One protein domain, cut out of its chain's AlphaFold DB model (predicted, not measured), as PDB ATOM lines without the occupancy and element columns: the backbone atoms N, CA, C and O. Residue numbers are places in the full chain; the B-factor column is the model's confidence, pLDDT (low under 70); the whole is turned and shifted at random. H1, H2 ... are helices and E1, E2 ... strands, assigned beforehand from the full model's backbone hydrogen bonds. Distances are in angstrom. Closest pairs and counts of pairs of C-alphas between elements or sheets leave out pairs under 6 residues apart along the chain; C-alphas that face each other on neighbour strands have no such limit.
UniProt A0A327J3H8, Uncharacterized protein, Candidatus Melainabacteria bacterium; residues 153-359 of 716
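AT A GLANCE: This is residues 153 to 359 of the 716 residues of an uncharacterized protein of Candidatus Melainabacteria bacterium (UniProt A0A327J3H8). Look first for a short two-strand ribbon, E1 and E2, near the middle of the domain, with E1 lying between helices H1 and H2. On one end of this core is a group of helices, H2 to H6, and on the other a group of H7, H8, H10 and H11; H1 runs from the second group to the first, side by side with H7 and H10, while H9, which touches no helix, lies beyond the far end of the ribbon. The printed part has 207 residues with eleven named helices and two named strands, in the order H1 to H8, E1, H9, E2, H10, H11. The sheet, of order E1 - E2, is antiparallel, and the class is mostly helix. The whole is compact, with a radius of gyration of the C-alphas of 18.6 A and spans of 58 by 42 by 28 A.

IN THESE COORDINATES: Find C-alpha 295 at (-79.696, 10.006, -3.943); from there E1, residues 295 to 298, runs 9.6 A. E2, residues 316 to 319, is 10.1 A long, and between the strands you meet H9, residues 305 to 313. Go back to C-alpha 158 at (-72.474, -7.325, -12.127), where H1, residues 158 to 174, begins and runs 24.2 A. Then come H2, residues 184 to 190; H3, residues 194 to 202; H4, residues 209 to 223, 21.1 A long; H5, residues 228 to 235; and H6, residues 240 to 255, 22.1 A long. H7, residues 261 to 273, measures 18.6 A and H8, residues 275 to 287, 18.3 A. After E2 come H10, residues 320 to 330, and H11, residues 338 to 355, which runs 25.5 A to C-alpha 355 at (-64.698, 1.475, -14.262).

HOW THE PARTS SIT: Start at E1 and E2, antiparallel at 168 degrees: N 296 and O 318 are 3.0 A apart and N 298 and O 316 are 2.9 A apart, within hydrogen-bond range. The closest C-alphas of H1 and E1, Phe 173 and Ala 296, are 4.8 A apart; those of H2 and E1, Gln 189 and Gly 295, 5.1 A. H1 touches H10 at a shallow tilt of 10 degrees, opposite ways, closest at C-alphas 166 and 323, 6.0 A. With residues 160 to 167 alone H1 touches H7, a shallow tilt of 18 degrees, opposite ways; C-alphas 163 and 271 are closest, 5.1 A. H8 touches H10, closest at C-alphas 282 and 324, 5.8 A. H10 touches H11 at a steep tilt of 64 degrees, closest at C-alphas 330 and 345, 5.2 A. Toward the other end, H2 and H3 form a helical hairpin, closest at C-alphas 185 and 197, 6.4 A. H4 touches H6 at a shallow tilt of 26 degrees, the same way, closest at C-alphas 221 and 248, 5.8 A. H5 touches H6, closest at C-alphas 234 and 240, 5.3 A. H9 is apart from H1 and H10, for instance. In H1, H3, H4, H5, H6, H8, H9 and H10 every O i to N i+4 pair is within hydrogen-bond range; H7 has 6 of 9, H11 12 of 14, and H2 0 of 3, with 4 of its 4 O i to N i+3 pairs within range.

THE WHOLE: The two C-alphas farthest apart, Pro 238 and Ile 339, are 60.4 A apart. The printed part has no cut, and no link is long. The mean pLDDT of the printed part is 87.0; look for values under 70 at residues 153 to 157, 180, 346, 350 and 352 to 359.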
ATOM      1  N   GLY A 153     -68.255 -12.156  -3.851       53.19
ATOM      2  CA  GLY A 153     -68.829 -11.032  -4.561       53.19
ATOM      3  C   GLY A 153     -68.482 -11.057  -6.046       53.19
ATOM      4  O   GLY A 153     -69.372 -11.076  -6.891       53.19
ATOM      5  N   GLN A 154     -67.189 -11.142  -6.365       52.25
ATOM      6  CA  GLN A 154     -66.702 -11.122  -7.749       52.25
ATOM      7  C   GLN A 154     -67.294 -12.260  -8.601       52.25
ATOM      8  O   GLN A 154     -67.690 -12.027  -9.742       52.25
ATOM      9  N   GLY A 155     -67.453 -13.464  -8.034       52.16
ATOM     10  CA  GLY A 155     -68.047 -14.622  -8.715       52.16
ATOM     11  C   GLY A 155     -69.544 -14.499  -9.048       52.16
ATOM     12  O   GLY A 155     -70.033 -15.229  -9.905       52.16
ATOM     13  N   GLN A 156     -70.280 -13.571  -8.420       60.47
ATOM     14  CA  GLN A 156     -71.651 -13.220  -8.828       60.47
ATOM     15  C   GLN A 156     -71.692 -12.132  -9.916       60.47
ATOM     16  O   GLN A 156     -72.738 -11.921 -10.539       60.47
ATOM     17  N   GLY A 157     -70.575 -11.442 -10.152       69.75
ATOM     18  CA  GLY A 157     -70.450 -10.457 -11.213       69.75
ATOM     19  C   GLY A 157     -71.208  -9.158 -10.981       69.75
ATOM     20  O   GLY A 157     -71.416  -8.725  -9.847       69.75
ATOM     21  N   THR A 158     -71.675  -8.566 -12.084       74.25
ATOM     22  CA  THR A 158     -72.474  -7.325 -12.127       74.25
ATOM     23  C   THR A 158     -73.615  -7.289 -11.112       74.25
ATOM     24  O   THR A 158     -73.896  -6.223 -10.573       74.25
ATOM     25  N   LYS A 159     -74.207  -8.445 -10.773       78.62
ATOM     26  CA  LYS A 159     -75.203  -8.574  -9.697       78.62
ATOM     27  C   LYS A 159     -74.664  -8.134  -8.335       78.62
ATOM     28  O   LYS A 159     -75.256  -7.249  -7.732       78.62
ATOM     29  N   MET A 160     -73.539  -8.680  -7.866       73.94
ATOM     30  CA  MET A 160     -72.961  -8.246  -6.588       73.94
ATOM     31  C   MET A 160     -72.527  -6.788  -6.650       73.94
ATOM     32  O   MET A 160     -72.720  -6.059  -5.679       73.94
ATOM     33  N   TYR A 161     -71.926  -6.360  -7.761       75.75
ATOM     34  CA  TYR A 161     -71.427  -4.996  -7.873       75.75
ATOM     35  C   TYR A 161     -72.568  -3.980  -7.745       75.75
ATOM     36  O   TYR A 161     -72.453  -3.076  -6.918       75.75
ATOM     37  N   ILE A 162     -73.710  -4.183  -8.423       82.38
ATOM     38  CA  ILE A 162     -74.876  -3.307  -8.234       82.38
ATOM     39  C   ILE A 162     -75.563  -3.496  -6.872       82.38
ATOM     40  O   ILE A 162     -76.028  -2.512  -6.301       82.38
ATOM     41  N   SER A 163     -75.577  -4.704  -6.297       83.50
ATOM     42  CA  SER A 163     -76.101  -4.935  -4.942       83.50
ATOM     43  C   SER A 163     -75.296  -4.200  -3.864       83.50
ATOM     44  O   SER A 163     -75.865  -3.552  -2.989       83.50
ATOM     45  N   THR A 164     -73.965  -4.268  -3.944       80.00
ATOM     46  CA  THR A 164     -73.028  -3.640  -2.999       80.00
ATOM     47  C   THR A 164     -73.050  -2.123  -3.141       80.00
ATOM     48  O   THR A 164     -73.097  -1.402  -2.148       80.00
ATOM     49  N   GLU A 165     -73.036  -1.637  -4.382       82.88
ATOM     50  CA  GLU A 165     -73.063  -0.211  -4.695       82.88
ATOM     51  C   GLU A 165     -74.418   0.419  -4.339       82.88
ATOM     52  O   GLU A 165     -74.453   1.456  -3.683       82.88
ATOM     53  N   GLY A 166     -75.532  -0.240  -4.675       88.94
ATOM     54  CA  GLY A 166     -76.876   0.195  -4.292       88.94
ATOM     55  C   GLY A 166     -77.024   0.318  -2.776       88.94
ATOM     56  O   GLY A 166     -77.387   1.380  -2.276       88.94
ATOM     57  N   LYS A 167     -76.647  -0.728  -2.031       90.12
ATOM     58  CA  LYS A 167     -76.603  -0.723  -0.562       90.12
ATOM     59  C   LYS A 167     -75.766   0.430   0.003       90.12
ATOM     60  O   LYS A 167     -76.251   1.161   0.863       90.12
ATOM     61  N   HIS A 168     -74.558   0.642  -0.521       88.44
ATOM     62  CA  HIS A 168     -73.678   1.734  -0.096       88.44
ATOM     63  C   HIS A 168     -74.300   3.125  -0.326       88.44
ATOM     64  O   HIS A 168     -74.161   4.003   0.526       88.44
ATOM     65  N   ILE A 169     -75.034   3.324  -1.426       91.12
ATOM     66  CA  ILE A 169     -75.766   4.571  -1.710       91.12
ATOM     67  C   ILE A 169     -76.861   4.821  -0.659       91.12
ATOM     68  O   ILE A 169     -76.986   5.943  -0.167       91.12
ATOM     69  N   PHE A 170     -77.613   3.795  -0.248       93.19
ATOM     70  CA  PHE A 170     -78.596   3.933   0.837       93.19
ATOM     71  C   PHE A 170     -77.942   4.209   2.203       93.19
ATOM     72  O   PHE A 170     -78.425   5.063   2.948       93.19
ATOM     73  N   GLU A 171     -76.832   3.537   2.519       92.56
ATOM     74  CA  GLU A 171     -76.066   3.753   3.756       92.56
ATOM     75  C   GLU A 171     -75.478   5.180   3.833       92.56
ATOM     76  O   GLU A 171     -75.549   5.826   4.882       92.56
ATOM     77  N   GLU A 172     -74.956   5.724   2.726       92.06
ATOM     78  CA  GLU A 172     -74.424   7.094   2.688       92.06
ATOM     79  C   GLU A 172     -75.533   8.162   2.682       92.06
ATOM     80  O   GLU A 172     -75.360   9.208   3.314       92.06
ATOM     81  N   PHE A 173     -76.690   7.910   2.053       94.25
ATOM     82  CA  PHE A 173     -77.847   8.814   2.137       94.25
ATOM     83  C   PHE A 173     -78.402   8.917   3.561       94.25
ATOM     84  O   PHE A 173     -78.689  10.024   4.030       94.25
ATOM     85  N   LEU A 174     -78.534   7.786   4.270       93.75
ATOM     86  CA  LEU A 174     -78.952   7.800   5.673       93.75
ATOM     87  C   LEU A 174     -77.931   8.475   6.583       93.75
ATOM     88  O   LEU A 174     -78.347   9.123   7.545       93.75
ATOM     89  N   SER A 175     -76.634   8.383   6.260       92.75
ATOM     90  CA  SER A 175     -75.576   9.001   7.059       92.75
ATOM     91  C   SER A 175     -75.906  10.466   7.413       92.75
ATOM     92  O   SER A 175     -76.470  11.195   6.585       92.75
ATOM     93  N   PRO A 176     -75.581  10.929   8.635       91.56
ATOM     94  CA  PRO A 176     -75.809  12.318   9.005       91.56
ATOM     95  C   PRO A 176     -75.148  13.268   8.004       91.56
ATOM     96  O   PRO A 176     -73.955  13.133   7.719       91.56
ATOM     97  N   ILE A 177     -75.879  14.267   7.504       91.62
ATOM     98  CA  ILE A 177     -75.320  15.261   6.568       91.62
ATOM     99  C   ILE A 177     -74.124  16.023   7.170       91.62
ATOM    100  O   ILE A 177     -73.239  16.486   6.457       91.62
ATOM    101  N   THR A 178     -74.082  16.084   8.502       89.75
ATOM    102  CA  THR A 178     -73.040  16.678   9.347       89.75
ATOM    103  C   THR A 178     -71.939  15.692   9.787       89.75
ATOM    104  O   THR A 178     -71.088  16.042  10.606       89.75
ATOM    105  N   LYS A 179     -71.922  14.448   9.281       79.19
ATOM    106  CA  LYS A 179     -70.922  13.419   9.630       79.19
ATOM    107  C   LYS A 179     -69.525  13.840   9.159       79.19
ATOM    108  O   LYS A 179     -69.255  13.893   7.962       79.19
ATOM    109  N   GLY A 180     -68.636  14.131  10.111       64.12
ATOM    110  CA  GLY A 180     -67.220  14.438   9.868       64.12
ATOM    111  C   GLY A 180     -66.933  15.735   9.097       64.12
ATOM    112  O   GLY A 180     -65.775  16.028   8.829       64.12
ATOM    113  N   SER A 181     -67.952  16.515   8.718       70.44
ATOM    114  CA  SER A 181     -67.775  17.767   7.976       70.44
ATOM    115  C   SER A 181     -69.011  18.666   8.055       70.44
ATOM    116  O   SER A 181     -70.118  18.217   8.344       70.44
ATOM    117  N   THR A 182     -68.827  19.947   7.740       84.44
ATOM    118  CA  THR A 182     -69.895  20.947   7.557       84.44
ATOM    119  C   THR A 182     -70.197  21.195   6.072       84.44
ATOM    120  O   THR A 182     -70.606  22.284   5.673       84.44
ATOM    121  N   ASN A 183     -69.951  20.185   5.233       88.75
ATOM    122  CA  ASN A 183     -69.957  20.286   3.778       88.75
ATOM    123  C   ASN A 183     -71.380  20.384   3.205       88.75
ATOM    124  O   ASN A 183     -72.028  19.378   2.909       88.75
ATOM    125  N   VAL A 184     -71.849  21.615   2.992       92.88
ATOM    126  CA  VAL A 184     -73.201  21.894   2.483       92.88
ATOM    127  C   VAL A 184     -73.456  21.381   1.058       92.88
ATOM    128  O   VAL A 184     -74.615  21.309   0.660       92.88
ATOM    129  N   GLN A 185     -72.423  20.960   0.309       92.81
ATOM    130  CA  GLN A 185     -72.593  20.323  -1.005       92.81
ATOM    131  C   GLN A 185     -73.495  19.085  -0.938       92.81
ATOM    132  O   GLN A 185     -74.247  18.839  -1.879       92.81
ATOM    133  N   LYS A 186     -73.505  18.363   0.196       93.12
ATOM    134  CA  LYS A 186     -74.402  17.219   0.409       93.12
ATOM    135  C   LYS A 186     -75.891  17.554   0.253       93.12
ATOM    136  O   LYS A 186     -76.673  16.644   0.011       93.12
ATOM    137  N   LEU A 187     -76.309  18.822   0.325       94.88
ATOM    138  CA  LEU A 187     -77.700  19.217   0.055       94.88
ATOM    139  C   LEU A 187     -78.166  18.873  -1.374       94.88
ATOM    140  O   LEU A 187     -79.365  18.696  -1.585       94.88
ATOM    141  N   GLU A 188     -77.246  18.692  -2.332       93.62
ATOM    142  CA  GLU A 188     -77.571  18.203  -3.685       93.62
ATOM    143  C   GLU A 188     -78.251  16.822  -3.662       93.62
ATOM    144  O   GLU A 188     -79.012  16.495  -4.572       93.62
ATOM    145  N   GLN A 189     -78.048  16.036  -2.594       94.25
ATOM    146  CA  GLN A 189     -78.632  14.703  -2.421       94.25
ATOM    147  C   GLN A 189     -80.169  14.718  -2.291       94.25
ATOM    148  O   GLN A 189     -80.804  13.674  -2.431       94.25
ATOM    149  N   TYR A 190     -80.754  15.905  -2.086       94.62
ATOM    150  CA  TYR A 190     -82.197  16.169  -2.083       94.62
ATOM    151  C   TYR A 190     -82.712  16.840  -3.371       94.62
ATOM    152  O   TYR A 190     -83.843  17.327  -3.404       94.62
ATOM    153  N   GLY A 191     -81.890  16.915  -4.421       91.31
ATOM    154  CA  GLY A 191     -82.228  17.590  -5.680       91.31
ATOM    155  C   GLY A 191     -82.123  19.122  -5.642       91.31
ATOM    156  O   GLY A 191     -82.548  19.774  -6.592       91.31
ATOM    157  N   ILE A 192     -81.558  19.708  -4.579       93.06
ATOM    158  CA  ILE A 192     -81.386  21.166  -4.446       93.06
ATOM    159  C   ILE A 192     -80.388  21.697  -5.482       93.06
ATOM    160  O   ILE A 192     -79.340  21.093  -5.719       93.06
ATOM    161  N   SER A 193     -80.694  22.853  -6.078       92.56
ATOM    162  CA  SER A 193     -79.848  23.445  -7.116       92.56
ATOM    163  C   SER A 193     -78.520  23.976  -6.562       92.56
ATOM    164  O   SER A 193     -78.439  24.505  -5.451       92.56
ATOM    165  N   GLN A 194     -77.459  23.944  -7.376       90.94
ATOM    166  CA  GLN A 194     -76.163  24.516  -6.983       90.94
ATOM    167  C   GLN A 194     -76.259  26.021  -6.652       90.94
ATOM    168  O   GLN A 194     -75.495  26.514  -5.822       90.94
ATOM    169  N   LYS A 195     -77.218  26.747  -7.253       93.62
ATOM    170  CA  LYS A 195     -77.508  28.161  -6.950       93.62
ATOM    171  C   LYS A 195     -77.920  28.331  -5.483       93.62
ATOM    172  O   LYS A 195     -77.352  29.167  -4.784       93.62
ATOM    173  N   GLU A 196     -78.839  27.498  -4.998       94.81
ATOM    174  CA  GLU A 196     -79.281  27.492  -3.598       94.81
ATOM    175  C   GLU A 196     -78.188  27.007  -2.637       94.81
ATOM    176  O   GLU A 196     -77.999  27.618  -1.587       94.81
ATOM    177  N   ILE A 197     -77.436  25.958  -2.993       94.56
ATOM    178  CA  ILE A 197     -76.311  25.451  -2.180       94.56
ATOM    179  C   ILE A 197     -75.253  26.546  -1.993       94.56
ATOM    180  O   ILE A 197     -74.767  26.772  -0.884       94.56
ATOM    181  N   ASN A 198     -74.930  27.282  -3.059       93.38
ATOM    182  CA  ASN A 198     -73.986  28.396  -3.007       93.38
ATOM    183  C   ASN A 198     -74.548  29.596  -2.221       93.38
ATOM    184  O   ASN A 198     -73.813  30.217  -1.455       93.38
ATOM    185  N   ALA A 199     -75.846  29.901  -2.337       94.88
ATOM    186  CA  ALA A 199     -76.491  30.942  -1.531       94.88
ATOM    187  C   ALA A 199     -76.518  30.587  -0.030       94.88
ATOM    188  O   ALA A 199     -76.234  31.433   0.819       94.88
ATOM    189  N   PHE A 200     -76.798  29.325   0.308       95.12
ATOM    190  CA  PHE A 200     -76.766  28.819   1.680       95.12
ATOM    191  C   PHE A 200     -75.345  28.836   2.261       95.12
ATOM    192  O   PHE A 200     -75.154  29.270   3.395       95.12
ATOM    193  N   ALA A 201     -74.337  28.469   1.464       92.88
ATOM    194  CA  ALA A 201     -72.931  28.570   1.848       92.88
ATOM    195  C   ALA A 201     -72.500  30.010   2.157       92.88
ATOM    196  O   ALA A 201     -71.881  30.246   3.192       92.88
ATOM    197  N   LYS A 202     -72.884  30.985   1.316       93.75
ATOM    198  CA  LYS A 202     -72.616  32.415   1.565       93.75
ATOM    199  C   LYS A 202     -73.218  32.883   2.898       93.75
ATOM    200  O   LYS A 202     -72.516  33.499   3.691       93.75
ATOM    201  N   ARG A 203     -74.461  32.490   3.216       94.38
ATOM    202  CA  ARG A 203     -75.120  32.759   4.521       94.38
ATOM    203  C   ARG A 203     -74.432  32.094   5.729       94.38
ATOM    204  O   ARG A 203     -74.780  32.390   6.879       94.38
ATOM    205  N   LEU A 204     -73.481  31.192   5.482       93.00
ATOM    206  CA  LEU A 204     -72.679  30.474   6.471       93.00
ATOM    207  C   LEU A 204     -71.179  30.829   6.434       93.00
ATOM    208  O   LEU A 204     -70.409  30.239   7.194       93.00
ATOM    209  N   ALA A 205     -70.753  31.798   5.616       90.38
ATOM    210  CA  ALA A 205     -69.398  32.350   5.670       90.38
ATOM    211  C   ALA A 205     -69.087  32.929   7.069       90.38
ATOM    212  O   ALA A 205     -70.000  33.298   7.810       90.38
ATOM    213  N   GLY A 206     -67.813  32.918   7.476       89.25
ATOM    214  CA  GLY A 206     -67.347  33.343   8.812       89.25
ATOM    215  C   GLY A 206     -67.763  32.451   9.999       89.25
ATOM    216  O   GLY A 206     -67.004  32.294  10.948       89.25
ATOM    217  N   LYS A 207     -68.932  31.797   9.956       92.19
ATOM    218  CA  LYS A 207     -69.525  31.101  11.116       92.19
ATOM    219  C   LYS A 207     -68.731  29.869  11.570       92.19
ATOM    220  O   LYS A 207     -68.123  29.162  10.761       92.19
ATOM    221  N   THR A 208     -68.785  29.565  12.866       91.50
ATOM    222  CA  THR A 208     -68.087  28.412  13.466       91.50
ATOM    223  C   THR A 208     -68.642  27.071  12.971       91.50
ATOM    224  O   THR A 208     -69.798  26.968  12.548       91.50
ATOM    225  N   SER A 209     -67.843  26.003  13.061       89.06
ATOM    226  CA  SER A 209     -68.255  24.659  12.622       89.06
ATOM    227  C   SER A 209     -69.484  24.121  13.367       89.06
ATOM    228  O   SER A 209     -70.311  23.453  12.750       89.06
ATOM    229  N   LYS A 210     -69.665  24.464  14.653       89.19
ATOM    230  CA  LYS A 210     -70.867  24.100  15.432       89.19
ATOM    231  C   LYS A 210     -72.132  24.746  14.844       89.19
ATOM    232  O   LYS A 210     -73.119  24.053  14.602       89.19
ATOM    233  N   ILE A 211     -72.080  26.048  14.539       90.25
ATOM    234  CA  ILE A 211     -73.202  26.801  13.950       90.25
ATOM    235  C   ILE A 211     -73.502  26.305  12.529       90.25
ATOM    236  O   ILE A 211     -74.658  26.056  12.193       90.25
ATOM    237  N   LYS A 212     -72.461  26.097  11.708       92.94
ATOM    238  CA  LYS A 212     -72.580  25.523  10.356       92.94
ATOM    239  C   LYS A 212     -73.250  24.146  10.373       92.94
ATOM    240  O   LYS A 212     -74.157  23.911   9.580       92.94
ATOM    241  N   ALA A 213     -72.845  23.261  11.289       93.06
ATOM    242  CA  ALA A 213     -73.448  21.940  11.441       93.06
ATOM    243  C   ALA A 213     -74.930  22.030  11.835       93.06
ATOM    244  O   ALA A 213     -75.769  21.417  11.180       93.06
ATOM    245  N   LEU A 214     -75.275  22.834  12.848       92.69
ATOM    246  CA  LEU A 214     -76.667  23.000  13.274       92.69
ATOM    247  C   LEU A 214     -77.548  23.581  12.156       92.69
ATOM    248  O   LEU A 214     -78.639  23.070  11.916       92.69
ATOM    249  N   ALA A 215     -77.072  24.598  11.435       94.38
ATOM    250  CA  ALA A 215     -77.807  25.193  10.319       94.38
ATOM    251  C   ALA A 215     -78.022  24.198   9.164       94.38
ATOM    252  O   ALA A 215     -79.126  24.105   8.629       94.38
ATOM    253  N   LEU A 216     -76.992  23.422   8.804       95.88
ATOM    254  CA  LEU A 216     -77.078  22.372   7.786       95.88
ATOM    255  C   LEU A 216     -78.054  21.257   8.203       95.88
ATOM    256  O   LEU A 216     -78.867  20.825   7.390       95.88
ATOM    257  N   GLN A 217     -78.042  20.858   9.480       96.19
ATOM    258  CA  GLN A 217     -78.963  19.861  10.033       96.19
ATOM    259  C   GLN A 217     -80.421  20.355  10.054       96.19
ATOM    260  O   GLN A 217     -81.330  19.612   9.688       96.19
ATOM    261  N   LYS A 218     -80.656  21.622  10.427       95.44
ATOM    262  CA  LYS A 218     -81.984  22.254  10.348       95.44
ATOM    263  C   LYS A 218     -82.475  22.363   8.899       95.44
ATOM    264  O   LYS A 218     -83.646  22.108   8.638       95.44
ATOM    265  N   LYS A 219     -81.587  22.676   7.945       96.25
ATOM    266  CA  LYS A 219     -81.929  22.712   6.512       96.25
ATOM    267  C   LYS A 219     -82.273  21.318   5.971       96.25
ATOM    268  O   LYS A 219     -83.267  21.220   5.265       96.25
ATOM    269  N   GLU A 220     -81.533  20.263   6.335       96.31
ATOM    270  CA  GLU A 220     -81.883  18.862   6.019       96.31
ATOM    271  C   GLU A 220     -83.293  18.512   6.526       96.31
ATOM    272  O   GLU A 220     -84.136  18.060   5.754       96.31
ATOM    273  N   LEU A 221     -83.586  18.807   7.794       97.38
ATOM    274  CA  LEU A 221     -84.885  18.518   8.409       97.38
ATOM    275  C   LEU A 221     -86.051  19.285   7.766       97.38
ATOM    276  O   LEU A 221     -87.104  18.695   7.531       97.38
ATOM    277  N   ALA A 222     -85.859  20.553   7.394       96.06
ATOM    278  CA  ALA A 222     -86.872  21.326   6.672       96.06
ATOM    279  C   ALA A 222     -87.193  20.735   5.280       96.06
ATOM    280  O   ALA A 222     -88.341  20.757   4.847       96.06
ATOM    281  N   ILE A 223     -86.203  20.163   4.583       95.12
ATOM    282  CA  ILE A 223     -86.405  19.488   3.283       95.12
ATOM    283  C   ILE A 223     -87.157  18.160   3.458       95.12
ATOM    284  O   ILE A 223     -87.989  17.797   2.624       95.12
ATOM    285  N   LEU A 224     -86.888  17.461   4.562       95.00
ATOM    286  CA  LEU A 224     -87.582  16.239   4.979       95.00
ATOM    287  C   LEU A 224     -89.005  16.497   5.523       95.00
ATOM    288  O   LEU A 224     -89.699  15.540   5.853       95.00
ATOM    289  N   GLY A 225     -89.455  17.757   5.597       94.25
ATOM    290  CA  GLY A 225     -90.800  18.125   6.055       94.25
ATOM    291  C   GLY A 225     -90.989  18.083   7.575       94.25
ATOM    292  O   GLY A 225     -92.106  17.870   8.040       94.25
ATOM    293  N   ALA A 226     -89.918  18.247   8.355       95.81
ATOM    294  CA  ALA A 226     -90.001  18.322   9.812       95.81
ATOM    295  C   ALA A 226     -90.673  19.621  10.291       95.81
ATOM    296  O   ALA A 226     -90.372  20.703   9.785       95.81
ATOM    297  N   ASP A 227     -91.513  19.522  11.326       94.69
ATOM    298  CA  ASP A 227     -92.103  20.683  12.000       94.69
ATOM    299  C   ASP A 227     -91.021  21.548  12.679       94.69
ATOM    300  O   ASP A 227     -90.131  21.047  13.376       94.69
ATOM    301  N   SER A 228     -91.101  22.868  12.491       92.75
ATOM    302  CA  SER A 228     -90.094  23.810  12.986       92.75
ATOM    303  C   SER A 228     -90.074  23.921  14.514       92.75
ATOM    304  O   SER A 228     -88.994  24.011  15.097       92.75
ATOM    305  N   LYS A 229     -91.231  23.842  15.187       94.00
ATOM    306  CA  LYS A 229     -91.337  23.895  16.655       94.00
ATOM    307  C   LYS A 229     -90.700  22.651  17.285       94.00
ATOM    308  O   LYS A 229     -89.994  22.764  18.289       94.00
ATOM    309  N   VAL A 230     -90.882  21.477  16.675       93.25
ATOM    310  CA  VAL A 230     -90.215  20.218  17.054       93.25
ATOM    311  C   VAL A 230     -88.702  20.319  16.844       93.25
ATOM    312  O   VAL A 230     -87.936  19.987  17.752       93.25
ATOM    313  N   VAL A 231     -88.255  20.828  15.692       94.75
ATOM    314  CA  VAL A 231     -86.825  21.016  15.392       94.75
ATOM    315  C   VAL A 231     -86.155  21.965  16.392       94.75
ATOM    316  O   VAL A 231     -85.087  21.633  16.908       94.75
ATOM    317  N   GLU A 232     -86.772  23.098  16.735       93.88
ATOM    318  CA  GLU A 232     -86.222  24.016  17.743       93.88
ATOM    319  C   GLU A 232     -86.231  23.417  19.157       93.88
ATOM    320  O   GLU A 232     -85.245  23.551  19.885       93.88
ATOM    321  N   ARG A 233     -87.289  22.685  19.543       92.94
ATOM    322  CA  ARG A 233     -87.352  21.989  20.841       92.94
ATOM    323  C   ARG A 233     -86.208  20.983  20.999       92.94
ATOM    324  O   ARG A 233     -85.563  20.953  22.043       92.94
ATOM    325  N   ILE A 234     -85.917  20.198  19.959       92.62
ATOM    326  CA  ILE A 234     -84.799  19.240  19.967       92.62
ATOM    327  C   ILE A 234     -83.445  19.974  19.936       92.62
ATOM    328  O   ILE A 234     -82.503  19.540  20.603       92.62
ATOM    329  N   ALA A 235     -83.333  21.086  19.202       91.31
ATOM    330  CA  ALA A 235     -82.094  21.857  19.077       91.31
ATOM    331  C   ALA A 235     -81.606  22.469  20.403       91.31
ATOM    332  O   ALA A 235     -80.395  22.559  20.597       91.31
ATOM    333  N   LYS A 236     -82.520  22.850  21.311       90.81
ATOM    334  CA  LYS A 236     -82.196  23.424  22.633       90.81
ATOM    335  C   LYS A 236     -81.530  22.439  23.609       90.81
ATOM    336  O   LYS A 236     -80.912  22.868  24.577       90.81
ATOM    337  N   HIS A 237     -81.649  21.130  23.389       89.44
ATOM    338  CA  HIS A 237     -81.087  20.117  24.287       89.44
ATOM    339  C   HIS A 237     -79.546  20.021  24.152       89.44
ATOM    340  O   HIS A 237     -79.048  20.102  23.027       89.44
ATOM    341  N   PRO A 238     -78.759  19.730  25.212       81.75
ATOM    342  CA  PRO A 238     -77.292  19.615  25.110       81.75
ATOM    343  C   PRO A 238     -76.798  18.558  24.105       81.75
ATOM    344  O   PRO A 238     -75.756  18.714  23.474       81.75
ATOM    345  N   LYS A 239     -77.577  17.486  23.894       86.94
ATOM    346  CA  LYS A 239     -77.329  16.457  22.858       86.94
ATOM    347  C   LYS A 239     -78.089  16.742  21.546       86.94
ATOM    348  O   LYS A 239     -78.263  15.845  20.722       86.94
ATOM    349  N   GLY A 240     -78.557  17.977  21.351       88.69
ATOM    350  CA  GLY A 240     -79.531  18.390  20.337       88.69
ATOM    351  C   GLY A 240     -79.133  18.028  18.913       88.69
ATOM    352  O   GLY A 240     -79.898  17.351  18.235       88.69
ATOM    353  N   LEU A 241     -77.907  18.349  18.479       91.44
ATOM    354  CA  LEU A 241     -77.425  17.977  17.139       91.44
ATOM    355  C   LEU A 241     -77.514  16.459  16.890       91.44
ATOM    356  O   LEU A 241     -78.007  16.047  15.845       91.44
ATOM    357  N   LYS A 242     -77.125  15.622  17.862       93.06
ATOM    358  CA  LYS A 242     -77.197  14.150  17.756       93.06
ATOM    359  C   LYS A 242     -78.642  13.638  17.698       93.06
ATOM    360  O   LYS A 242     -78.924  12.655  17.018       93.06
ATOM    361  N   ASN A 243     -79.565  14.317  18.376       94.31
ATOM    362  CA  ASN A 243     -80.990  13.993  18.333       94.31
ATOM    363  C   ASN A 243     -81.631  14.435  17.000       94.31
ATOM    364  O   ASN A 243     -82.393  13.671  16.413       94.31
ATOM    365  N   LEU A 244     -81.260  15.606  16.470       95.88
ATOM    366  CA  LEU A 244     -81.669  16.083  15.141       95.88
ATOM    367  C   LEU A 244     -81.168  15.161  14.015       95.88
ATOM    368  O   LEU A 244     -81.910  14.897  13.072       95.88
ATOM    369  N   GLN A 245     -79.943  14.633  14.126       95.25
ATOM    370  CA  GLN A 245     -79.395  13.636  13.194       95.25
ATOM    371  C   GLN A 245     -80.239  12.350  13.171       95.25
ATOM    372  O   GLN A 245     -80.645  11.909  12.098       95.25
ATOM    373  N   LYS A 246     -80.572  11.789  14.345       94.50
ATOM    374  CA  LYS A 246     -81.469  10.620  14.462       94.50
ATOM    375  C   LYS A 246     -82.868  10.887  13.900       94.50
ATOM    376  O   LYS A 246     -83.470  10.009  13.291       94.50
ATOM    377  N   TYR A 247     -83.401  12.092  14.111       95.44
ATOM    378  CA  TYR A 247     -84.711  12.463  13.580       95.44
ATOM    379  C   TYR A 247     -84.685  12.571  12.046       95.44
ATOM    380  O   TYR A 247     -85.600  12.083  11.387       95.44
ATOM    381  N   ALA A 248     -83.603  13.103  11.468       96.62
ATOM    382  CA  ALA A 248     -83.401  13.111  10.022       96.62
ATOM    383  C   ALA A 248     -83.260  11.687   9.454       96.62
ATOM    384  O   ALA A 248     -83.872  11.387   8.435       96.62
ATOM    385  N   GLU A 249     -82.521  10.793  10.118       96.19
ATOM    386  CA  GLU A 249     -82.416   9.371   9.749       96.19
ATOM    387  C   GLU A 249     -83.799   8.691   9.703       96.19
ATOM    388  O   GLU A 249     -84.168   8.105   8.683       96.19
ATOM    389  N   TYR A 250     -84.618   8.867  10.747       95.38
ATOM    390  CA  TYR A 250     -86.000   8.375  10.778       95.38
ATOM    391  C   TYR A 250     -86.865   8.956   9.643       95.38
ATOM    392  O   TYR A 250     -87.560   8.206   8.953       95.38
ATOM    393  N   LEU A 251     -86.810  10.272   9.407       95.62
ATOM    394  CA  LEU A 251     -87.596  10.913   8.349       95.62
ATOM    395  C   LEU A 251     -87.156  10.487   6.941       95.62
ATOM    396  O   LEU A 251     -88.014  10.313   6.080       95.62
ATOM    397  N   LYS A 252     -85.860  10.240   6.701       95.62
ATOM    398  CA  LYS A 252     -85.368   9.641   5.445       95.62
ATOM    399  C   LYS A 252     -85.969   8.252   5.222       95.62
ATOM    400  O   LYS A 252     -86.438   7.963   4.125       95.62
ATOM    401  N   ILE A 253     -85.984   7.407   6.256       95.38
ATOM    402  CA  ILE A 253     -86.562   6.054   6.198       95.38
ATOM    403  C   ILE A 253     -88.065   6.115   5.889       95.38
ATOM    404  O   ILE A 253     -88.526   5.410   4.990       95.38
ATOM    405  N   LYS A 254     -88.808   7.017   6.546       93.88
ATOM    406  CA  LYS A 254     -90.237   7.243   6.276       93.88
ATOM    407  C   LYS A 254     -90.492   7.816   4.872       93.88
ATOM    408  O   LYS A 254     -91.438   7.400   4.214       93.88
ATOM    409  N   ALA A 255     -89.641   8.719   4.376       92.19
ATOM    410  CA  ALA A 255     -89.744   9.279   3.021       92.19
ATOM    411  C   ALA A 255     -89.508   8.232   1.912       92.19
ATOM    412  O   ALA A 255     -90.073   8.351   0.825       92.19
ATOM    413  N   MET A 256     -88.729   7.185   2.206       92.62
ATOM    414  CA  MET A 256     -88.566   5.999   1.355       92.62
ATOM    415  C   MET A 256     -89.730   4.990   1.472       92.62
ATOM    416  O   MET A 256     -89.691   3.950   0.822       92.62
ATOM    417  N   GLY A 257     -90.763   5.275   2.273       91.50
ATOM    418  CA  GLY A 257     -91.967   4.446   2.401       91.50
ATOM    419  C   GLY A 257     -91.884   3.299   3.415       91.50
ATOM    420  O   GLY A 257     -92.843   2.545   3.536       91.50
ATOM    421  N   PHE A 258     -90.782   3.159   4.161       94.06
ATOM    422  CA  PHE A 258     -90.649   2.113   5.179       94.06
ATOM    423  C   PHE A 258     -91.307   2.511   6.507       94.06
ATOM    424  O   PHE A 258     -91.215   3.659   6.946       94.06
ATOM    425  N   SER A 259     -91.860   1.523   7.214       90.31
ATOM    426  CA  SER A 259     -92.409   1.671   8.572       90.31
ATOM    427  C   SER A 259     -91.359   2.103   9.609       90.31
ATOM    428  O   SER A 259     -91.670   2.817  10.564       90.31
ATOM    429  N   GLY A 260     -90.095   1.704   9.424       91.31
ATOM    430  CA  GLY A 260     -88.981   2.125  10.272       91.31
ATOM    431  C   GLY A 260     -87.712   1.282  10.124       91.31
ATOM    432  O   GLY A 260     -87.608   0.387   9.284       91.31
ATOM    433  N   HIS A 261     -86.730   1.556  10.990       91.69
ATOM    434  CA  HIS A 261     -85.378   0.979  10.941       91.69
ATOM    435  C   HIS A 261     -85.336  -0.559  10.845       91.69
ATOM    436  O   HIS A 261     -84.466  -1.099  10.168       91.69
ATOM    437  N   LYS A 262     -86.259  -1.290  11.493       93.12
ATOM    438  CA  LYS A 262     -86.303  -2.769  11.460       93.12
ATOM    439  C   LYS A 262     -86.569  -3.310  10.051       93.12
ATOM    440  O   LYS A 262     -85.964  -4.302   9.651       93.12
ATOM    441  N   GLU A 263     -87.452  -2.652   9.307       92.75
ATOM    442  CA  GLU A 263     -87.810  -3.018   7.939       92.75
ATOM    443  C   GLU A 263     -86.723  -2.588   6.948       92.75
ATOM    444  O   GLU A 263     -86.251  -3.397   6.148       92.75
ATOM    445  N   PHE A 264     -86.235  -1.352   7.075       92.19
ATOM    446  CA  PHE A 264     -85.136  -0.843   6.257       92.19
ATOM    447  C   PHE A 264     -83.851  -1.686   6.410       92.19
ATOM    448  O   PHE A 264     -83.218  -2.059   5.425       92.19
ATOM    449  N   ASN A 265     -83.511  -2.110   7.634       91.19
ATOM    450  CA  ASN A 265     -82.378  -3.007   7.893       91.19
ATOM    451  C   ASN A 265     -82.606  -4.458   7.419       91.19
ATOM    452  O   ASN A 265     -81.662  -5.253   7.417       91.19
ATOM    453  N   LYS A 266     -83.834  -4.826   7.019       90.19
ATOM    454  CA  LYS A 266     -84.119  -6.052   6.256       90.19
ATOM    455  C   LYS A 266     -83.861  -5.805   4.765       90.19
ATOM    456  O   LYS A 266     -83.104  -6.560   4.167       90.19
ATOM    457  N   PHE A 267     -84.355  -4.695   4.210       90.56
ATOM    458  CA  PHE A 267     -84.073  -4.268   2.831       90.56
ATOM    459  C   PHE A 267     -82.561  -4.150   2.529       90.56
ATOM    460  O   PHE A 267     -82.101  -4.710   1.537       90.56
ATOM    461  N   LEU A 268     -81.747  -3.570   3.426       89.06
ATOM    462  CA  LEU A 268     -80.274  -3.530   3.278       89.06
ATOM    463  C   LEU A 268     -79.576  -4.910   3.289       89.06
ATOM    464  O   LEU A 268     -78.402  -5.020   2.917       89.06
ATOM    465  N   LYS A 269     -80.263  -5.969   3.730       85.50
ATOM    466  CA  LYS A 269     -79.789  -7.362   3.637       85.50
ATOM    467  C   LYS A 269     -80.303  -8.030   2.362       85.50
ATOM    468  O   LYS A 269     -79.545  -8.755   1.724       85.50
ATOM    469  N   ASP A 270     -81.536  -7.717   1.964       86.19
ATOM    470  CA  ASP A 270     -82.183  -8.240   0.757       86.19
ATOM    471  C   ASP A 270     -81.398  -7.903  -0.537       86.19
ATOM    472  O   ASP A 270     -81.480  -8.663  -1.498       86.19
ATOM    473  N   PHE A 271     -80.549  -6.861  -0.567       81.25
ATOM    474  CA  PHE A 271     -79.620  -6.595  -1.692       81.25
ATOM    475  C   PHE A 271     -78.754  -7.801  -2.085       81.25
ATOM    476  O   PHE A 271     -78.522  -8.022  -3.273       81.25
ATOM    477  N   GLU A 272     -78.279  -8.584  -1.115       70.19
ATOM    478  CA  GLU A 272     -77.386  -9.728  -1.350       70.19
ATOM    479  C   GLU A 272     -78.156 -11.061  -1.500       70.19
ATOM    480  O   GLU A 272     -77.559 -12.070  -1.879       70.19
ATOM    481  N   THR A 273     -79.467 -11.093  -1.207       74.12
ATOM    482  CA  THR A 273     -80.243 -12.345  -1.045       74.12
ATOM    483  C   THR A 273     -81.598 -12.401  -1.762       74.12
ATOM    484  O   THR A 273     -82.049 -13.497  -2.086       74.12
ATOM    485  N   ASN A 274     -82.254 -11.269  -2.032       83.31
ATOM    486  CA  ASN A 274     -83.549 -11.179  -2.714       83.31
ATOM    487  C   ASN A 274     -83.600  -9.947  -3.650       83.31
ATOM    488  O   ASN A 274     -84.183  -8.913  -3.311       83.31
ATOM    489  N   PRO A 275     -83.003 -10.043  -4.853       80.25
ATOM    490  CA  PRO A 275     -82.928  -8.922  -5.784       80.25
ATOM    491  C   PRO A 275     -84.281  -8.523  -6.389       80.25
ATOM    492  O   PRO A 275     -84.413  -7.393  -6.850       80.25
ATOM    493  N   GLU A 276     -85.286  -9.403  -6.401       85.25
ATOM    494  CA  GLU A 276     -86.599  -9.080  -6.979       85.25
ATOM    495  C   GLU A 276     -87.402  -8.171  -6.047       85.25
ATOM    496  O   GLU A 276     -87.887  -7.130  -6.486       85.25
ATOM    497  N   LYS A 277     -87.414  -8.467  -4.742       88.62
ATOM    498  CA  LYS A 277     -87.972  -7.554  -3.737       88.62
ATOM    499  C   LYS A 277     -87.226  -6.213  -3.704       88.62
ATOM    500  O   LYS A 277     -87.832  -5.165  -3.493       88.62
ATOM    501  N   VAL A 278     -85.907  -6.212  -3.913       90.69
ATOM    502  CA  VAL A 278     -85.125  -4.965  -3.989       90.69
ATOM    503  C   VAL A 278     -85.508  -4.133  -5.211       90.69
ATOM    504  O   VAL A 278     -85.635  -2.918  -5.079       90.69
ATOM    505  N   LEU A 279     -85.754  -4.765  -6.363       91.38
ATOM    506  CA  LEU A 279     -86.269  -4.093  -7.557       91.38
ATOM    507  C   LEU A 279     -87.639  -3.450  -7.286       91.38
ATOM    508  O   LEU A 279     -87.788  -2.248  -7.476       91.38
ATOM    509  N   GLU A 280     -88.591  -4.219  -6.757       91.69
ATOM    510  CA  GLU A 280     -89.926  -3.743  -6.366       91.69
ATOM    511  C   GLU A 280     -89.851  -2.562  -5.379       91.69
ATOM    512  O   GLU A 280     -90.515  -1.537  -5.548       91.69
ATOM    513  N   THR A 281     -88.985  -2.664  -4.367       92.38
ATOM    514  CA  THR A 281     -88.783  -1.605  -3.368       92.38
ATOM    515  C   THR A 281     -88.183  -0.344  -4.005       92.38
ATOM    516  O   THR A 281     -88.621   0.764  -3.706       92.38
ATOM    517  N   LEU A 282     -87.224  -0.485  -4.929       93.81
ATOM    518  CA  LEU A 282     -86.646   0.626  -5.699       93.81
ATOM    519  C   LEU A 282     -87.666   1.286  -6.643       93.81
ATOM    520  O   LEU A 282     -87.662   2.509  -6.809       93.81
ATOM    521  N   GLU A 283     -88.556   0.504  -7.250       92.88
ATOM    522  CA  GLU A 283     -89.671   1.017  -8.045       92.88
ATOM    523  C   GLU A 283     -90.643   1.802  -7.164       92.88
ATOM    524  O   GLU A 283     -90.945   2.950  -7.480       92.88
ATOM    525  N   ASN A 284     -91.055   1.250  -6.020       92.88
ATOM    526  CA  ASN A 284     -91.951   1.917  -5.075       92.88
ATOM    527  C   ASN A 284     -91.353   3.214  -4.505       92.88
ATOM    528  O   ASN A 284     -92.024   4.246  -4.532       92.88
ATOM    529  N   ILE A 285     -90.074   3.212  -4.109       92.62
ATOM    530  CA  ILE A 285     -89.348   4.430  -3.710       92.62
ATOM    531  C   ILE A 285     -89.384   5.471  -4.837       92.62
ATOM    532  O   ILE A 285     -89.714   6.631  -4.603       92.62
ATOM    533  N   THR A 286     -89.065   5.078  -6.074       91.94
ATOM    534  CA  THR A 286     -88.877   6.028  -7.188       91.94
ATOM    535  C   THR A 286     -90.144   6.356  -7.988       91.94
ATOM    536  O   THR A 286     -90.054   7.106  -8.962       91.94
ATOM    537  N   LYS A 287     -91.321   5.864  -7.570       90.19
ATOM    538  CA  LYS A 287     -92.636   6.406  -7.971       90.19
ATOM    539  C   LYS A 287     -92.865   7.807  -7.385       90.19
ATOM    540  O   LYS A 287     -93.522   8.635  -8.007       90.19
ATOM    541  N   ASN A 288     -92.292   8.106  -6.215       86.56
ATOM    542  CA  ASN A 288     -92.365   9.433  -5.605       86.56
ATOM    543  C   ASN A 288     -91.429  10.423  -6.334       86.56
ATOM    544  O   ASN A 288     -90.209  10.257  -6.331       86.56
ATOM    545  N   LYS A 289     -92.004  11.497  -6.900       85.31
ATOM    546  CA  LYS A 289     -91.306  12.543  -7.681       85.31
ATOM    547  C   LYS A 289     -90.193  13.282  -6.918       85.31
ATOM    548  O   LYS A 289     -89.298  13.837  -7.549       85.31
ATOM    549  N   LYS A 290     -90.213  13.301  -5.576       88.31
ATOM    550  CA  LYS A 290     -89.067  13.780  -4.777       88.31
ATOM    551  C   LYS A 290     -87.959  12.723  -4.765       88.31
ATOM    552  O   LYS A 290     -86.830  13.001  -5.156       88.31
ATOM    553  N   MET A 291     -88.304  11.490  -4.396       90.31
ATOM    554  CA  MET A 291     -87.359  10.374  -4.270       90.31
ATOM    555  C   MET A 291     -86.682   9.970  -5.590       90.31
ATOM    556  O   MET A 291     -85.555   9.481  -5.554       90.31
ATOM    557  N   SER A 292     -87.315  10.188  -6.750       87.44
ATOM    558  CA  SER A 292     -86.679   9.971  -8.060       87.44
ATOM    559  C   SER A 292     -85.489  10.907  -8.312       87.44
ATOM    560  O   SER A 292     -84.546  10.523  -9.003       87.44
ATOM    561  N   GLU A 293     -85.512  12.105  -7.721       89.75
ATOM    562  CA  GLU A 293     -84.441  13.101  -7.813       89.75
ATOM    563  C   GLU A 293     -83.427  13.017  -6.662       89.75
ATOM    564  O   GLU A 293     -82.347  13.602  -6.760       89.75
ATOM    565  N   TRP A 294     -83.749  12.285  -5.591       94.38
ATOM    566  CA  TRP A 294     -82.879  12.089  -4.429       94.38
ATOM    567  C   TRP A 294     -81.855  10.964  -4.653       94.38
ATOM    568  O   TRP A 294     -81.987  10.120  -5.547       94.38
ATOM    569  N   GLY A 295     -80.804  10.955  -3.835       93.94
ATOM    570  CA  GLY A 295     -79.696  10.006  -3.943       93.94
ATOM    571  C   GLY A 295     -78.637  10.211  -2.864       93.94
ATOM    572  O   GLY A 295     -78.940  10.759  -1.812       93.94
ATOM    573  N   ALA A 296     -77.384   9.833  -3.134       92.81
ATOM    574  CA  ALA A 296     -76.257  10.052  -2.217       92.81
ATOM    575  C   ALA A 296     -75.153  10.915  -2.843       92.81
ATOM    576  O   ALA A 296     -74.656  10.612  -3.932       92.81
ATOM    577  N   SER A 297     -74.747  11.975  -2.135       91.75
ATOM    578  CA  SER A 297     -73.573  12.793  -2.467       91.75
ATOM    579  C   SER A 297     -72.326  12.190  -1.812       91.75
ATOM    580  O   SER A 297     -72.127  12.285  -0.599       91.75
ATOM    581  N   ILE A 298     -71.498  11.529  -2.624       87.81
ATOM    582  CA  ILE A 298     -70.317  10.774  -2.196       87.81
ATOM    583  C   ILE A 298     -69.068  11.596  -2.527       87.81
ATOM    584  O   ILE A 298     -68.804  11.909  -3.689       87.81
ATOM    585  N   TRP A 299     -68.305  11.953  -1.491       85.69
ATOM    586  CA  TRP A 299     -67.006  12.657  -1.544       85.69
ATOM    587  C   TRP A 299     -66.963  14.011  -2.285       85.69
ATOM    588  O   TRP A 299     -65.895  14.616  -2.379       85.69
ATOM    589  N   ARG A 300     -68.101  14.536  -2.757       88.06
ATOM    590  CA  ARG A 300     -68.193  15.847  -3.415       88.06
ATOM    591  C   ARG A 300     -68.052  16.980  -2.402       88.06
ATOM    592  O   ARG A 300     -68.770  17.019  -1.408       88.06
ATOM    593  N   LYS A 301     -67.137  17.912  -2.658       86.94
ATOM    594  CA  LYS A 301     -66.837  19.092  -1.833       86.94
ATOM    595  C   LYS A 301     -67.357  20.357  -2.514       86.94
ATOM    596  O   LYS A 301     -67.291  20.469  -3.737       86.94
ATOM    597  N   GLN A 302     -67.806  21.339  -1.738       85.19
ATOM    598  CA  GLN A 302     -67.969  22.700  -2.252       85.19
ATOM    599  C   GLN A 302     -66.604  23.409  -2.323       85.19
ATOM    600  O   GLN A 302     -65.749  23.189  -1.466       85.19
ATOM    601  N   GLY A 303     -66.400  24.274  -3.318       78.62
ATOM    602  CA  GLY A 303     -65.213  25.124  -3.426       78.62
ATOM    603  C   GLY A 303     -64.938  25.594  -4.856       78.62
ATOM    604  O   GLY A 303     -65.774  25.423  -5.743       78.62
ATOM    605  N   GLY A 304     -63.755  26.180  -5.063       78.62
ATOM    606  CA  GLY A 304     -63.254  26.602  -6.375       78.62
ATOM    607  C   GLY A 304     -62.689  25.455  -7.225       78.62
ATOM    608  O   GLY A 304     -63.068  24.292  -7.073       78.62
ATOM    609  N   VAL A 305     -61.748  25.780  -8.119       82.31
ATOM    610  CA  VAL A 305     -61.213  24.864  -9.150       82.31
ATOM    611  C   VAL A 305     -60.726  23.529  -8.572       82.31
ATOM    612  O   VAL A 305     -61.132  22.480  -9.064       82.31
ATOM    613  N   CYS A 306     -59.958  23.530  -7.480       78.38
ATOM    614  CA  CYS A 306     -59.450  22.296  -6.864       78.38
ATOM    615  C   CYS A 306     -60.573  21.382  -6.332       78.38
ATOM    616  O   CYS A 306     -60.478  20.159  -6.432       78.38
ATOM    617  N   ALA A 307     -61.671  21.958  -5.823       83.56
ATOM    618  CA  ALA A 307     -62.849  21.185  -5.428       83.56
ATOM    619  C   ALA A 307     -63.584  20.629  -6.657       83.56
ATOM    620  O   ALA A 307     -63.991  19.473  -6.639       83.56
ATOM    621  N   LYS A 308     -63.689  21.394  -7.752       83.94
ATOM    622  CA  LYS A 308     -64.241  20.912  -9.032       83.94
ATOM    623  C   LYS A 308     -63.425  19.742  -9.602       83.94
ATOM    624  O   LYS A 308     -64.014  18.739  -9.984       83.94
ATOM    625  N   ILE A 309     -62.092  19.822  -9.590       79.62
ATOM    626  CA  ILE A 309     -61.206  18.731 -10.037       79.62
ATOM    627  C   ILE A 309     -61.378  17.493  -9.145       79.62
ATOM    628  O   ILE A 309     -61.629  16.407  -9.659       79.62
ATOM    629  N   GLY A 310     -61.346  17.645  -7.815       81.69
ATOM    630  CA  GLY A 310     -61.602  16.531  -6.889       81.69
ATOM    631  C   GLY A 310     -62.999  15.914  -7.053       81.69
ATOM    632  O   GLY A 310     -63.154  14.694  -7.021       81.69
ATOM    633  N   ASN A 311     -64.021  16.734  -7.310       86.19
ATOM    634  CA  ASN A 311     -65.373  16.262  -7.603       86.19
ATOM    635  C   ASN A 311     -65.437  15.476  -8.915       86.19
ATOM    636  O   ASN A 311     -66.184  14.506  -8.987       86.19
ATOM    637  N   ASN A 312     -64.649  15.856  -9.920       81.94
ATOM    638  CA  ASN A 312     -64.573  15.137 -11.186       81.94
ATOM    639  C   ASN A 312     -63.780  13.823 -11.050       81.94
ATOM    640  O   ASN A 312     -64.231  12.817 -11.585       81.94
ATOM    641  N   MET A 313     -62.666  13.782 -10.304       76.25
ATOM    642  CA  MET A 313     -61.817  12.577 -10.183       76.25
ATOM    643  C   MET A 313     -62.277  11.555  -9.132       76.25
ATOM    644  O   MET A 313     -62.063  10.365  -9.321       76.25
ATOM    645  N   VAL A 314     -62.897  11.974  -8.019       80.12
ATOM    646  CA  VAL A 314     -63.336  11.046  -6.947       80.12
ATOM    647  C   VAL A 314     -64.764  11.273  -6.462       80.12
ATOM    648  O   VAL A 314     -65.425  10.320  -6.053       80.12
ATOM    649  N   GLY A 315     -65.267  12.508  -6.516       85.12
ATOM    650  CA  GLY A 315     -66.643  12.806  -6.126       85.12
ATOM    651  C   GLY A 315     -67.676  12.223  -7.097       85.12
ATOM    652  O   GLY A 315     -67.417  12.057  -8.286       85.12
ATOM    653  N   ARG A 316     -68.881  11.924  -6.606       87.06
ATOM    654  CA  ARG A 316     -70.032  11.515  -7.430       87.06
ATOM    655  C   ARG A 316     -71.355  11.754  -6.708       87.06
ATOM    656  O   ARG A 316     -71.414  11.715  -5.483       87.06
ATOM    657  N   PHE A 317     -72.410  12.007  -7.471       89.50
ATOM    658  CA  PHE A 317     -73.789  12.035  -6.983       89.50
ATOM    659  C   PHE A 317     -74.560  10.978  -7.771       89.50
ATOM    660  O   PHE A 317     -74.536  11.015  -8.998       89.50
ATOM    661  N   VAL A 318     -75.178  10.019  -7.077       90.12
ATOM    662  CA  VAL A 318     -75.905   8.898  -7.699       90.12
ATOM    663  C   VAL A 318     -77.331   8.876  -7.169       90.12
ATOM    664  O   VAL A 318     -77.528   8.879  -5.951       90.12
ATOM    665  N   LYS A 319     -78.318   8.865  -8.071       92.81
ATOM    666  CA  LYS A 319     -79.750   8.922  -7.723       92.81
ATOM    667  C   LYS A 319     -80.357   7.541  -7.501       92.81
ATOM    668  O   LYS A 319     -79.957   6.574  -8.143       92.81
ATOM    669  N   PHE A 320     -81.403   7.445  -6.681       93.25
ATOM    670  CA  PHE A 320     -82.118   6.175  -6.486       93.25
ATOM    671  C   PHE A 320     -82.744   5.646  -7.787       93.25
ATOM    672  O   PHE A 320     -82.727   4.441  -8.034       93.25
ATOM    673  N   LYS A 321     -83.215   6.540  -8.670       93.12
ATOM    674  CA  LYS A 321     -83.714   6.166 -10.004       93.12
ATOM    675  C   LYS A 321     -82.615   5.617 -10.920       93.12
ATOM    676  O   LYS A 321     -82.863   4.714 -11.714       93.12
ATOM    677  N   GLU A 322     -81.389   6.099 -10.764       92.06
ATOM    678  CA  GLU A 322     -80.219   5.579 -11.468       92.06
ATOM    679  C   GLU A 322     -79.855   4.166 -10.981       92.06
ATOM    680  O   GLU A 322     -79.636   3.277 -11.802       92.06
ATOM    681  N   VAL A 323     -79.884   3.922  -9.661       91.75
ATOM    682  CA  VAL A 323     -79.707   2.576  -9.076       91.75
ATOM    683  C   VAL A 323     -80.780   1.609  -9.583       91.75
ATOM    684  O   VAL A 323     -80.443   0.494  -9.980       91.75
ATOM    685  N   LEU A 324     -82.048   2.035  -9.648       93.19
ATOM    686  CA  LEU A 324     -83.132   1.242 -10.237       93.19
ATOM    687  C   LEU A 324     -82.856   0.889 -11.705       93.19
ATOM    688  O   LEU A 324     -82.926  -0.280 -12.075       93.19
ATOM    689  N   ASN A 325     -82.514   1.871 -12.544       93.50
ATOM    690  CA  ASN A 325     -82.259   1.625 -13.966       93.50
ATOM    691  C   ASN A 325     -81.067   0.675 -14.177       93.50
ATOM    692  O   ASN A 325     -81.107  -0.189 -15.056       93.50
ATOM    693  N   ARG A 326     -80.036   0.769 -13.328       90.19
ATOM    694  CA  ARG A 326     -78.933  -0.200 -13.289       90.19
ATOM    695  C   ARG A 326     -79.410  -1.598 -12.847       90.19
ATOM    696  O   ARG A 326     -79.001  -2.600 -13.436       90.19
ATOM    697  N   TYR A 327     -80.309  -1.705 -11.869       90.50
ATOM    698  CA  TYR A 327     -80.919  -2.984 -11.476       90.50
ATOM    699  C   TYR A 327     -81.712  -3.614 -12.638       90.50
ATOM    700  O   TYR A 327     -81.460  -4.764 -13.004       90.50
ATOM    701  N   LEU A 328     -82.592  -2.845 -13.290       90.81
ATOM    702  CA  LEU A 328     -83.381  -3.276 -14.455       90.81
ATOM    703  C   LEU A 328     -82.504  -3.833 -15.590       90.81
ATOM    704  O   LEU A 328     -82.840  -4.873 -16.163       90.81
ATOM    705  N   ALA A 329     -81.365  -3.189 -15.865       89.62
ATOM    706  CA  ALA A 329     -80.381  -3.644 -16.848       89.62
ATOM    707  C   ALA A 329     -79.662  -4.935 -16.415       89.62
ATOM    708  O   ALA A 329     -79.615  -5.910 -17.166       89.62
ATOM    709  N   THR A 330     -79.142  -4.971 -15.183       86.12
ATOM    710  CA  THR A 330     -78.343  -6.091 -14.650       86.12
ATOM    711  C   THR A 330     -79.149  -7.390 -14.560       86.12
ATOM    712  O   THR A 330     -78.625  -8.483 -14.803       86.12
ATOM    713  N   PHE A 331     -80.436  -7.278 -14.225       84.88
ATOM    714  CA  PHE A 331     -81.354  -8.409 -14.091       84.88
ATOM    715  C   PHE A 331     -82.188  -8.684 -15.355       84.88
ATOM    716  O   PHE A 331     -82.922  -9.670 -15.376       84.88
ATOM    717  N   GLY A 332     -82.051  -7.882 -16.422       84.25
ATOM    718  CA  GLY A 332     -82.770  -8.083 -17.688       84.25
ATOM    719  C   GLY A 332     -84.291  -7.933 -17.556       84.25
ATOM    720  O   GLY A 332     -85.042  -8.686 -18.175       84.25
ATOM    721  N   LYS A 333     -84.740  -7.003 -16.704       87.50
ATOM    722  CA  LYS A 333     -86.155  -6.789 -16.348       87.50
ATOM    723  C   LYS A 333     -86.812  -5.628 -17.111       87.50
ATOM    724  O   LYS A 333     -88.028  -5.606 -17.212       87.50
ATOM    725  N   GLY A 334     -86.029  -4.702 -17.678       84.31
ATOM    726  CA  GLY A 334     -86.539  -3.541 -18.431       84.31
ATOM    727  C   GLY A 334     -86.655  -3.716 -19.957       84.31
ATOM    728  O   GLY A 334     -86.935  -2.746 -20.655       84.31
ATOM    729  N   ASN A 335     -86.398  -4.916 -20.485       92.56
ATOM    730  CA  ASN A 335     -86.417  -5.249 -21.918       92.56
ATOM    731  C   ASN A 335     -87.105  -6.603 -22.142       92.56
ATOM    732  O   ASN A 335     -87.345  -7.325 -21.174       92.56
ATOM    733  N   HIS A 336     -87.426  -6.965 -23.390       91.44
ATOM    734  CA  HIS A 336     -88.359  -8.070 -23.676       91.44
ATOM    735  C   HIS A 336     -87.685  -9.340 -24.222       91.44
ATOM    736  O   HIS A 336     -87.866 -10.426 -23.661       91.44
ATOM    737  N   THR A 337     -86.887  -9.210 -25.275       88.00
ATOM    738  CA  THR A 337     -86.217 -10.306 -25.998       88.00
ATOM    739  C   THR A 337     -84.932 -10.755 -25.304       88.00
ATOM    740  O   THR A 337     -84.371 -10.035 -24.474       88.00
ATOM    741  N   LYS A 338     -84.417 -11.942 -25.625       82.56
ATOM    742  CA  LYS A 338     -83.132 -12.434 -25.116       82.56
ATOM    743  C   LYS A 338     -81.983 -11.557 -25.588       82.56
ATOM    744  O   LYS A 338     -81.120 -11.250 -24.764       82.56
ATOM    745  N   ILE A 339     -81.988 -11.087 -26.837       73.62
ATOM    746  CA  ILE A 339     -80.995 -10.114 -27.321       73.62
ATOM    747  C   ILE A 339     -81.126  -8.789 -26.548       73.62
ATOM    748  O   ILE A 339     -80.153  -8.341 -25.939       73.62
ATOM    749  N   GLY A 340     -82.325  -8.204 -26.472       79.81
ATOM    750  CA  GLY A 340     -82.584  -6.939 -25.767       79.81
ATOM    751  C   GLY A 340     -82.330  -6.977 -24.257       79.81
ATOM    752  O   GLY A 340     -81.950  -5.968 -23.674       79.81
ATOM    753  N   LYS A 341     -82.438  -8.145 -23.614       88.94
ATOM    754  CA  LYS A 341     -82.008  -8.379 -22.220       88.94
ATOM    755  C   LYS A 341     -80.501  -8.613 -22.080       88.94
ATOM    756  O   LYS A 341     -79.939  -8.364 -21.015       88.94
ATOM    757  N   SER A 342     -79.839  -9.102 -23.128       74.31
ATOM    758  CA  SER A 342     -78.409  -9.433 -23.097       74.31
ATOM    759  C   SER A 342     -77.512  -8.231 -23.353       74.31
ATOM    760  O   SER A 342     -76.489  -8.113 -22.682       74.31
ATOM    761  N   LEU A 343     -77.884  -7.311 -24.251       74.50
ATOM    762  CA  LEU A 343     -77.044  -6.143 -24.556       74.50
ATOM    763  C   LEU A 343     -76.840  -5.194 -23.349       74.50
ATOM    764  O   LEU A 343     -75.686  -4.856 -23.080       74.50
ATOM    765  N   PRO A 344     -77.866  -4.817 -22.549       82.38
ATOM    766  CA  PRO A 344     -77.674  -3.987 -21.354       82.38
ATOM    767  C   PRO A 344     -76.788  -4.672 -20.314       82.38
ATOM    768  O   PRO A 344     -75.938  -4.032 -19.706       82.38
ATOM    769  N   LYS A 345     -76.937  -5.991 -20.156       79.69
ATOM    770  CA  LYS A 345     -76.127  -6.818 -19.255       79.69
ATOM    771  C   LYS A 345     -74.681  -6.985 -19.749       79.69
ATOM    772  O   LYS A 345     -73.768  -7.050 -18.932       79.69
ATOM    773  N   GLY A 346     -74.463  -7.036 -21.064       68.56
ATOM    774  CA  GLY A 346     -73.137  -6.993 -21.686       68.56
ATOM    775  C   GLY A 346     -72.449  -5.648 -21.453       68.56
ATOM    776  O   GLY A 346     -71.301  -5.614 -21.027       68.56
ATOM    777  N   LEU A 347     -73.188  -4.543 -21.602       75.31
ATOM    778  CA  LEU A 347     -72.741  -3.204 -21.210       75.31
ATOM    779  C   LEU A 347     -72.444  -3.105 -19.701       75.31
ATOM    780  O   LEU A 347     -71.471  -2.454 -19.321       75.31
ATOM    781  N   SER A 348     -73.221  -3.774 -18.838       76.25
ATOM    782  CA  SER A 348     -72.901  -3.867 -17.407       76.25
ATOM    783  C   SER A 348     -71.547  -4.533 -17.163       76.25
ATOM    784  O   SER A 348     -70.777  -4.054 -16.340       76.25
ATOM    785  N   TRP A 349     -71.227  -5.602 -17.897       71.19
ATOM    786  CA  TRP A 349     -69.924  -6.264 -17.803       71.19
ATOM    787  C   TRP A 349     -68.775  -5.414 -18.339       71.19
ATOM    788  O   TRP A 349     -67.755  -5.284 -17.667       71.19
ATOM    789  N   LEU A 350     -68.967  -4.808 -19.511       68.06
ATOM    790  CA  LEU A 350     -68.010  -3.921 -20.169       68.06
ATOM    791  C   LEU A 350     -67.575  -2.778 -19.241       68.06
ATOM    792  O   LEU A 350     -66.390  -2.556 -19.012       68.06
ATOM    793  N   VAL A 351     -68.552  -2.071 -18.668       71.56
ATOM    794  CA  VAL A 351     -68.301  -0.887 -17.840       71.56
ATOM    795  C   VAL A 351     -67.906  -1.269 -16.407       71.56
ATOM    796  O   VAL A 351     -67.181  -0.508 -15.776       71.56
ATOM    797  N   GLU A 352     -68.284  -2.443 -15.886       69.81
ATOM    798  CA  GLU A 352     -67.668  -2.975 -14.657       69.81
ATOM    799  C   GLU A 352     -66.165  -3.202 -14.869       69.81
ATOM    800  O   GLU A 352     -65.354  -2.656 -14.121       69.81
ATOM    801  N   GLY A 353     -65.796  -3.920 -15.936       60.91
ATOM    802  CA  GLY A 353     -64.401  -4.171 -16.302       60.91
ATOM    803  C   GLY A 353     -63.595  -2.892 -16.553       60.91
ATOM    804  O   GLY A 353     -62.421  -2.842 -16.197       60.91
ATOM    805  N   ALA A 354     -64.227  -1.840 -17.084       62.47
ATOM    806  CA  ALA A 354     -63.577  -0.565 -17.396       62.47
ATOM    807  C   ALA A 354     -63.629   0.510 -16.286       62.47
ATOM    808  O   ALA A 354     -62.888   1.484 -16.383       62.47
ATOM    809  N   THR A 355     -64.500   0.394 -15.267       64.06
ATOM    810  CA  THR A 355     -64.698   1.475 -14.262       64.06
ATOM    811  C   THR A 355     -64.916   1.039 -12.806       64.06
ATOM    812  O   THR A 355     -64.824   1.880 -11.910       64.06
ATOM    813  N   ASN A 356     -65.179  -0.251 -12.553       61.78
ATOM    814  CA  ASN A 356     -65.442  -0.852 -11.235       61.78
ATOM    815  C   ASN A 356     -66.737  -0.354 -10.524       61.78
ATOM    816  O   ASN A 356     -67.121   0.819 -10.595       61.78
ATOM    817  N   ARG A 357     -67.437  -1.240  -9.800       64.19
ATOM    818  CA  ARG A 357     -68.713  -0.965  -9.088       64.19
ATOM    819  C   ARG A 357     -69.793  -0.318  -9.971       64.19
ATOM    820  O   ARG A 357     -70.387   0.691  -9.592       64.19
ATOM    821  N   TRP A 358     -69.983  -0.855 -11.168       56.69
ATOM    822  CA  TRP A 358     -70.816  -0.388 -12.278       56.69
ATOM    823  C   TRP A 358     -71.797   0.774 -11.989       56.69
ATOM    824  O   TRP A 358     -72.925   0.554 -11.545       56.69
ATOM    825  N   ALA A 359     -71.463   2.046 -12.236       63.88
ATOM    826  CA  ALA A 359     -70.158   2.652 -12.518       63.88
ATOM    827  C   ALA A 359     -69.848   3.714 -11.435       63.88
ATOM    828  O   ALA A 359     -70.040   4.920 -11.620       63.88
TER     829      ALA A 359